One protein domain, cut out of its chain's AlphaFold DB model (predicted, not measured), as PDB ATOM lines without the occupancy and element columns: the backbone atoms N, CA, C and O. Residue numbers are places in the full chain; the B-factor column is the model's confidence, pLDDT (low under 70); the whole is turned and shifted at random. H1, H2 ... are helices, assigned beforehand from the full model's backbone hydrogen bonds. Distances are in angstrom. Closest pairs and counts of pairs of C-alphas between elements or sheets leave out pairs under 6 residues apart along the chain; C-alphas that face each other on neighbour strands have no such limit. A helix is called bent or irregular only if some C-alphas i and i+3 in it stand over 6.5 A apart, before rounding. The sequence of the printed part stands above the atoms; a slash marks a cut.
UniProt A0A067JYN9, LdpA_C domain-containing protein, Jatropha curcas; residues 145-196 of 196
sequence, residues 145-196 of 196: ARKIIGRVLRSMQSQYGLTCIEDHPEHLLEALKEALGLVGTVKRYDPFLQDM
ATOM      1  N   ALA A 145     -34.597 -28.379  41.166       91.00
ATOM      2  CA  ALA A 145     -35.559 -29.104  40.331       91.00
ATOM      3  C   ALA A 145     -34.848 -29.841  39.187       91.00
ATOM      4  O   ALA A 145     -35.073 -31.031  38.979       91.00
ATOM      5  N   ARG A 146     -33.891 -29.176  38.520       90.62
ATOM      6  CA  ARG A 146     -33.054 -29.810  37.487       90.62
ATOM      7  C   ARG A 146     -32.289 -31.020  38.028       90.62
ATOM      8  O   ARG A 146     -32.161 -32.021  37.332       90.62
ATOM      9  N   LYS A 147     -31.771 -30.943  39.257       91.00
ATOM     10  CA  LYS A 147     -31.041 -32.050  39.890       91.00
ATOM     11  C   LYS A 147     -31.940 -33.258  40.145       91.00
ATOM     12  O   LYS A 147     -31.477 -34.375  39.920       91.00
ATOM     13  N   ILE A 148     -33.168 -33.032  40.614       91.75
ATOM     14  CA  ILE A 148     -34.153 -34.085  40.881       91.75
ATOM     15  C   ILE A 148     -34.542 -34.780  39.573       91.75
ATOM     16  O   ILE A 148     -34.235 -35.956  39.402       91.75
ATOM     17  N   ILE A 149     -35.080 -34.035  38.604       93.12
ATOM     18  CA  ILE A 149     -35.523 -34.596  37.315       93.12
ATOM     19  C   ILE A 149     -34.351 -35.195  36.532       93.12
ATOM     20  O   ILE A 149     -34.468 -36.241  35.902       93.12
ATOM     21  N   GLY A 150     -33.168 -34.588  36.636       93.44
ATOM     22  CA  GLY A 150     -31.960 -35.102  36.007       93.44
ATOM     23  C   GLY A 150     -31.542 -36.493  36.498       93.44
ATOM     24  O   GLY A 150     -30.797 -37.162  35.792       93.44
ATOM     25  N   ARG A 151     -31.967 -36.946  37.688       93.75
ATOM     26  CA  ARG A 151     -31.728 -38.334  38.137       93.75
ATOM     27  C   ARG A 151     -32.547 -39.320  37.314       93.75
ATOM     28  O   ARG A 151     -31.961 -40.265  36.798       93.75
ATOM     29  N   VAL A 152     -33.833 -39.026  37.131       94.31
ATOM     30  CA  VAL A 152     -34.752 -39.823  36.308       94.31
ATOM     31  C   VAL A 152     -34.253 -39.876  34.864       94.31
ATOM     32  O   VAL A 152     -34.076 -40.954  34.306       94.31
ATOM     33  N   LEU A 153     -33.883 -38.722  34.296       94.19
ATOM     34  CA  LEU A 153     -33.347 -38.648  32.932       94.19
ATOM     35  C   LEU A 153     -32.042 -39.437  32.752       94.19
ATOM     36  O   LEU A 153     -31.860 -40.087  31.728       94.19
ATOM     37  N   ARG A 154     -31.128 -39.413  33.734       94.44
ATOM     38  CA  ARG A 154     -29.891 -40.215  33.670       94.44
ATOM     39  C   ARG A 154     -30.159 -41.712  33.796       94.44
ATOM     40  O   ARG A 154     -29.485 -42.487  33.123       94.44
ATOM     41  N   SER A 155     -31.113 -42.110  34.639       93.12
ATOM     42  CA  SER A 155     -31.560 -43.504  34.750       93.12
ATOM     43  C   SER A 155     -32.095 -44.006  33.405       93.12
ATOM     44  O   SER A 155     -31.558 -44.962  32.848       93.12
ATOM     45  N   MET A 156     -33.030 -43.257  32.810       94.88
ATOM     46  CA  MET A 156     -33.585 -43.523  31.481       94.88
ATOM     47  C   MET A 156     -32.492 -43.623  30.412       94.88
ATOM     48  O   MET A 156     -32.440 -44.589  29.657       94.88
ATOM     49  N   GLN A 157     -31.575 -42.650  30.373       94.12
ATOM     50  CA  GLN A 157     -30.485 -42.630  29.396       94.12
ATOM     51  C   GLN A 157     -29.550 -43.837  29.536       94.12
ATOM     52  O   GLN A 157     -29.020 -44.326  28.542       94.12
ATOM     53  N   SER A 158     -29.353 -44.331  30.759       93.00
ATOM     54  CA  SER A 158     -28.513 -45.505  31.014       93.00
ATOM     55  C   SER A 158     -29.164 -46.798  30.512       93.00
ATOM     56  O   SER A 158     -28.455 -47.740  30.173       93.00
ATOM     57  N   GLN A 159     -30.498 -46.839  30.443       92.44
ATOM     58  CA  GLN A 159     -31.266 -48.003  30.006       92.44
ATOM     59  C   GLN A 159     -31.593 -47.986  28.502       92.44
ATOM     60  O   GLN A 159     -31.559 -49.035  27.863       92.44
ATOM     61  N   TYR A 160     -31.884 -46.814  27.933       90.81
ATOM     62  CA  TYR A 160     -32.410 -46.672  26.566       90.81
ATOM     63  C   TYR A 160     -31.566 -45.773  25.651       90.81
ATOM     64  O   TYR A 160     -31.907 -45.581  24.486       90.81
ATOM     65  N   GLY A 161     -30.466 -45.202  26.149       90.12
ATOM     66  CA  GLY A 161     -29.661 -44.241  25.398       90.12
ATOM     67  C   GLY A 161     -30.330 -42.867  25.261       90.12
ATOM     68  O   GLY A 161     -31.186 -42.475  26.052       90.12
ATOM     69  N   LEU A 162     -29.899 -42.087  24.268       86.00
ATOM     70  CA  LEU A 162     -30.422 -40.741  24.007       86.00
ATOM     71  C   LEU A 162     -31.792 -40.823  23.322       86.00
ATOM     72  O   LEU A 162     -31.872 -40.944  22.103       86.00
ATOM     73  N   THR A 163     -32.857 -40.753  24.116       90.69
ATOM     74  CA  THR A 163     -34.259 -40.786  23.666       90.69
ATOM     75  C   THR A 163     -35.076 -39.694  24.362       90.69
ATOM     76  O   THR A 163     -34.618 -39.099  25.343       90.69
ATOM     77  N   CYS A 164     -36.262 -39.390  23.832       92.50
ATOM     78  CA  CYS A 164     -37.200 -38.450  24.442       92.50
ATOM     79  C   CYS A 164     -37.907 -39.112  25.632       92.50
ATOM     80  O   CYS A 164     -38.244 -40.291  25.582       92.50
ATOM     81  N   ILE A 165     -38.134 -38.365  26.719       94.00
ATOM     82  CA  ILE A 165     -38.792 -38.921  27.915       94.00
ATOM     83  C   ILE A 165     -40.259 -39.274  27.636       94.00
ATOM     84  O   ILE A 165     -40.807 -40.181  28.254       94.00
ATOM     85  N   GLU A 166     -40.874 -38.594  26.672       94.62
ATOM     86  CA  GLU A 166     -42.238 -38.820  26.203       94.62
ATOM     87  C   GLU A 166     -42.450 -40.229  25.625       94.62
ATOM     88  O   GLU A 166     -43.574 -40.727  25.658       94.62
ATOM     89  N   ASP A 167     -41.381 -40.895  25.175       94.81
ATOM     90  CA  ASP A 167     -41.426 -42.266  24.651       94.81
ATOM     91  C   ASP A 167     -41.378 -43.332  25.765       94.81
ATOM     92  O   ASP A 167     -41.605 -44.516  25.515       94.81
ATOM     93  N   HIS A 168     -41.094 -42.923  27.006       94.62
ATOM     94  CA  HIS A 168     -40.884 -43.809  28.154       94.62
ATOM     95  C   HIS A 168     -41.879 -43.476  29.273       94.62
ATOM     96  O   HIS A 168     -41.520 -42.773  30.223       94.62
ATOM     97  N   PRO A 169     -43.124 -43.987  29.208       95.12
ATOM     98  CA  PRO A 169     -44.211 -43.567  30.097       95.12
ATOM     99  C   PRO A 169     -43.888 -43.753  31.586       95.12
ATOM    100  O   PRO A 169     -44.258 -42.907  32.397       95.12
ATOM    101  N   GLU A 170     -43.144 -44.802  31.943       95.25
ATOM    102  CA  GLU A 170     -42.717 -45.053  33.326       95.25
ATOM    103  C   GLU A 170     -41.772 -43.963  33.854       95.25
ATOM    104  O   GLU A 170     -41.978 -43.421  34.940       95.25
ATOM    105  N   HIS A 171     -40.776 -43.571  33.055       95.94
ATOM    106  CA  HIS A 171     -39.822 -42.521  33.423       95.94
ATOM    107  C   HIS A 171     -40.481 -41.140  33.414       95.94
ATOM    108  O   HIS A 171     -40.186 -40.302  34.268       95.94
ATOM    109  N   LEU A 172     -41.404 -40.896  32.478       96.12
ATOM    110  CA  LEU A 172     -42.211 -39.680  32.462       96.12
ATOM    111  C   LEU A 172     -43.062 -39.562  33.732       96.12
ATOM    112  O   LEU A 172     -43.086 -38.500  34.359       96.12
ATOM    113  N   LEU A 173     -43.729 -40.647  34.136       96.50
ATOM    114  CA  LEU A 173     -44.526 -40.687  35.359       96.50
ATOM    115  C   LEU A 173     -43.655 -40.493  36.605       96.50
ATOM    116  O   LEU A 173     -44.042 -39.749  37.505       96.50
ATOM    117  N   GLU A 174     -42.475 -41.113  36.663       95.75
ATOM    118  CA  GLU A 174     -41.509 -40.912  37.748       95.75
ATOM    119  C   GLU A 174     -41.066 -39.443  37.841       95.75
ATOM    120  O   GLU A 174     -41.148 -38.831  38.908       95.75
ATOM    121  N   ALA A 175     -40.678 -38.834  36.716       95.44
ATOM    122  CA  ALA A 175     -40.306 -37.423  36.659       95.44
ATOM    123  C   ALA A 175     -41.465 -36.506  37.084       95.44
ATOM    124  O   ALA A 175     -41.249 -35.524  37.798       95.44
ATOM    125  N   LEU A 176     -42.698 -36.833  36.687       94.56
ATOM    126  CA  LEU A 176     -43.889 -36.097  37.097       94.56
ATOM    127  C   LEU A 176     -44.142 -36.223  38.605       94.56
ATOM    128  O   LEU A 176     -44.395 -35.207  39.251       94.56
ATOM    129  N   LYS A 177     -44.035 -37.428  39.179       94.38
ATOM    130  CA  LYS A 177     -44.170 -37.665  40.628       94.38
ATOM    131  C   LYS A 177     -43.145 -36.859  41.418       94.38
ATOM    132  O   LYS A 177     -43.508 -36.183  42.377       94.38
ATOM    133  N   GLU A 178     -41.892 -36.855  40.979       93.56
ATOM    134  CA  GLU A 178     -40.817 -36.061  41.579       93.56
ATOM    135  C   GLU A 178     -41.082 -34.546  41.479       93.56
ATOM    136  O   GLU A 178     -40.943 -33.804  42.457       93.56
ATOM    137  N   ALA A 179     -41.525 -34.065  40.311       92.44
ATOM    138  CA  ALA A 179     -41.887 -32.663  40.116       92.44
ATOM    139  C   ALA A 179     -43.063 -32.246  41.014       92.44
ATOM    140  O   ALA A 179     -43.001 -31.192  41.657       92.44
ATOM    141  N   LEU A 180     -44.114 -33.072  41.076       92.06
ATOM    142  CA  LEU A 180     -45.292 -32.862  41.918       92.06
ATOM    143  C   LEU A 180     -44.939 -32.909  43.401       92.06
ATOM    144  O   LEU A 180     -45.379 -32.034  44.140       92.06
ATOM    145  N   GLY A 181     -44.102 -33.853  43.831       90.62
ATOM    146  CA  GLY A 181     -43.605 -33.929  45.203       90.62
ATOM    147  C   GLY A 181     -42.872 -32.651  45.609       90.62
ATOM    148  O   GLY A 181     -43.113 -32.110  46.687       90.62
ATOM    149  N   LEU A 182     -42.050 -32.095  44.715       89.69
ATOM    150  CA  LEU A 182     -41.341 -30.844  44.968       89.69
ATOM    151  C   LEU A 182     -42.294 -29.645  45.096       89.69
ATOM    152  O   LEU A 182     -42.256 -28.931  46.099       89.69
ATOM    153  N   VAL A 183     -43.150 -29.402  44.097       88.44
ATOM    154  CA  VAL A 183     -44.027 -28.211  44.082       88.44
ATOM    155  C   VAL A 183     -45.250 -28.351  44.989       88.44
ATOM    156  O   VAL A 183     -45.825 -27.343  45.409       88.44
ATOM    157  N   GLY A 184     -45.652 -29.579  45.310       84.81
ATOM    158  CA  GLY A 184     -46.809 -29.887  46.144       84.81
ATOM    159  C   GLY A 184     -46.646 -29.397  47.577       84.81
ATOM    160  O   GLY A 184     -47.615 -28.911  48.165       84.81
ATOM    161  N   THR A 185     -45.405 -29.360  48.076       80.69
ATOM    162  CA  THR A 185     -45.055 -28.732  49.362       80.69
ATOM    163  C   THR A 185     -45.462 -27.256  49.446       80.69
ATOM    164  O   THR A 185     -45.714 -26.752  50.542       80.69
ATOM    165  N   VAL A 186     -45.561 -26.571  48.300       81.56
ATOM    166  CA  VAL A 186     -45.975 -25.165  48.194       81.56
ATOM    167  C   VAL A 186     -47.464 -25.039  47.879       81.56
ATOM    168  O   VAL A 186     -48.162 -24.231  48.490       81.56
ATOM    169  N   LYS A 187     -47.958 -25.836  46.925       74.81
ATOM    170  CA  LYS A 187     -49.319 -25.725  46.375       74.81
ATOM    171  C   LYS A 187     -50.405 -26.442  47.191       74.81
ATOM    172  O   LYS A 187     -51.562 -26.367  46.797       74.81
ATOM    173  N   ARG A 188     -50.058 -27.113  48.303       64.62
ATOM    174  CA  ARG A 188     -50.952 -28.032  49.042       64.62
ATOM    175  C   ARG A 188     -51.541 -29.124  48.139       64.62
ATOM    176  O   ARG A 188     -52.729 -29.417  48.204       64.62
ATOM    177  N   TYR A 189     -50.708 -29.711  47.285       49.94
ATOM    178  CA  TYR A 189     -51.090 -30.963  46.636       49.94
ATOM    179  C   TYR A 189     -50.934 -32.077  47.666       49.94
ATOM    180  O   TYR A 189     -49.834 -32.255  48.188       49.94
ATOM    181  N   ASP A 190     -52.019 -32.782  47.973       52.19
ATOM    182  CA  ASP A 190     -51.943 -34.030  48.720       52.19
ATOM    183  C   ASP A 190     -51.684 -35.163  47.713       52.19
ATOM    184  O   ASP A 190     -52.568 -35.470  46.908       52.19
ATOM    185  N   PRO A 191     -50.479 -35.759  47.684       50.47
ATOM    186  CA  PRO A 191     -50.194 -36.870  46.786       50.47
ATOM    187  C   PRO A 191     -51.033 -38.119  47.105       50.47
ATOM    188  O   PRO A 191     -51.103 -39.008  46.265       50.47
ATOM    189  N   PHE A 192     -51.695 -38.182  48.270       50.97
ATOM    190  CA  PHE A 192     -52.556 -39.297  48.676       50.97
ATOM    191  C   PHE A 192     -54.031 -39.132  48.272       50.97
ATOM    192  O   PHE A 192     -54.823 -40.045  48.478       50.97
ATOM    193  N   LEU A 193     -54.418 -38.006  47.661       48.66
ATOM    194  CA  LEU A 193     -55.775 -37.796  47.131       48.66
ATOM    195  C   LEU A 193     -55.959 -38.302  45.683       48.66
ATOM    196  O   LEU A 193     -56.984 -38.014  45.072       48.66
ATOM    197  N   GLN A 194     -54.986 -39.031  45.122       45.12
ATOM    198  CA  GLN A 194     -55.069 -39.595  43.764       45.12
ATOM    199  C   GLN A 194     -55.489 -41.076  43.699       45.12
ATOM    200  O   GLN A 194     -55.654 -41.578  42.593       45.12
ATOM    201  N   ASP A 195     -55.732 -41.734  44.838       39.84
ATOM    202  CA  ASP A 195     -56.196 -43.134  44.897       39.84
ATOM    203  C   ASP A 195     -57.688 -43.276  45.300       39.84
ATOM    204  O   ASP A 195     -58.072 -44.259  45.934       39.84
ATOM    205  N   MET A 196     -58.548 -42.312  44.938       35.47
ATOM    206  CA  MET A 196     -60.018 -42.466  44.989       35.47
ATOM    207  C   MET A 196     -60.648 -42.397  43.604       35.47
ATOM    208  O   MET A 196     -60.319 -41.447  42.859       35.47
TER     209      MET A 196
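Overview. This is residues 145 to 196 of the 196 residues of the protein "LdpA_C domain-containing protein" of Jatropha curcas (UniProt A0A067JYN9). Two long helices, H1 and H2, lie side by side and run opposite ways as a helical hairpin, and after the far end of H2 the chain folds back to a very short helix, H3, on the side of H2 away from H1. The whole is flat, with C-alpha spans of 35 by 25 by 13 A along its three main axes. The printed part has 52 residues with three named helices, in the order H1, H2, H3, and no named strand; its class is all helix. It is loose, with a radius of gyration of the C-alphas of 12.5 A.

Arrangement. The longest helix is H2, residues 169 to 187, with a kink of 32 degrees near residue 181. H1, residues 145 to 160, touches H2, and the closest C-alphas of the two, those of Ile 149 and Ala 175, are 5.6 A apart. Their lines stand at a shallow tilt of 9 degrees, and they run opposite ways as a hairpin. H1 has a kink of 26 degrees near residue 152. H3, residues 191 to 194, only just touches H2, with 3 pairs of C-alphas within 8 A. The closest C-alphas there are those of Gly 181 and Pro 191, 7.4 A apart, and H2 touches H3 with residues 180 to 184 alone. H1 and H3 are apart. Of the O i to N i+4 pairs, 11 of 12 in H1 and 13 of 15 in H2 are within hydrogen-bond range; H3 is too short for such a pair, and its one O i to N i+3 pair is not within range.

Along the chain. H2 runs 24.7 A from C-alpha 169 at (-44.211, -43.567, 30.097) to C-alpha 187 at (-49.319, -25.725, 46.375). It is neither bent nor irregular, but only just: C-alphas 182 and 185 are 6.1 A apart. H1 begins at C-alpha 145, at (-35.559, -29.104, 40.331), and runs 22.5 A to C-alpha 160. H3 has four residues and ends at C-alpha 194, at (-55.069, -39.595, 43.764). It too is neither bent nor irregular, but only just: C-alphas 191 and 194 are 6.4 A apart.

Size, cuts and confidence. The two C-alphas farthest apart are those of Leu 162 and Met 196, at 36.3 A. The printed part has no cut and ends at Met 196, the chain's last residue. The link from H1 to H2 is short, with 8 residues; the link from H2 to H3 is tight, with 3 residues. The mean pLDDT of the printed part is 84.4, and residues 188 to 196 are under 70; the mean of H3 is 49.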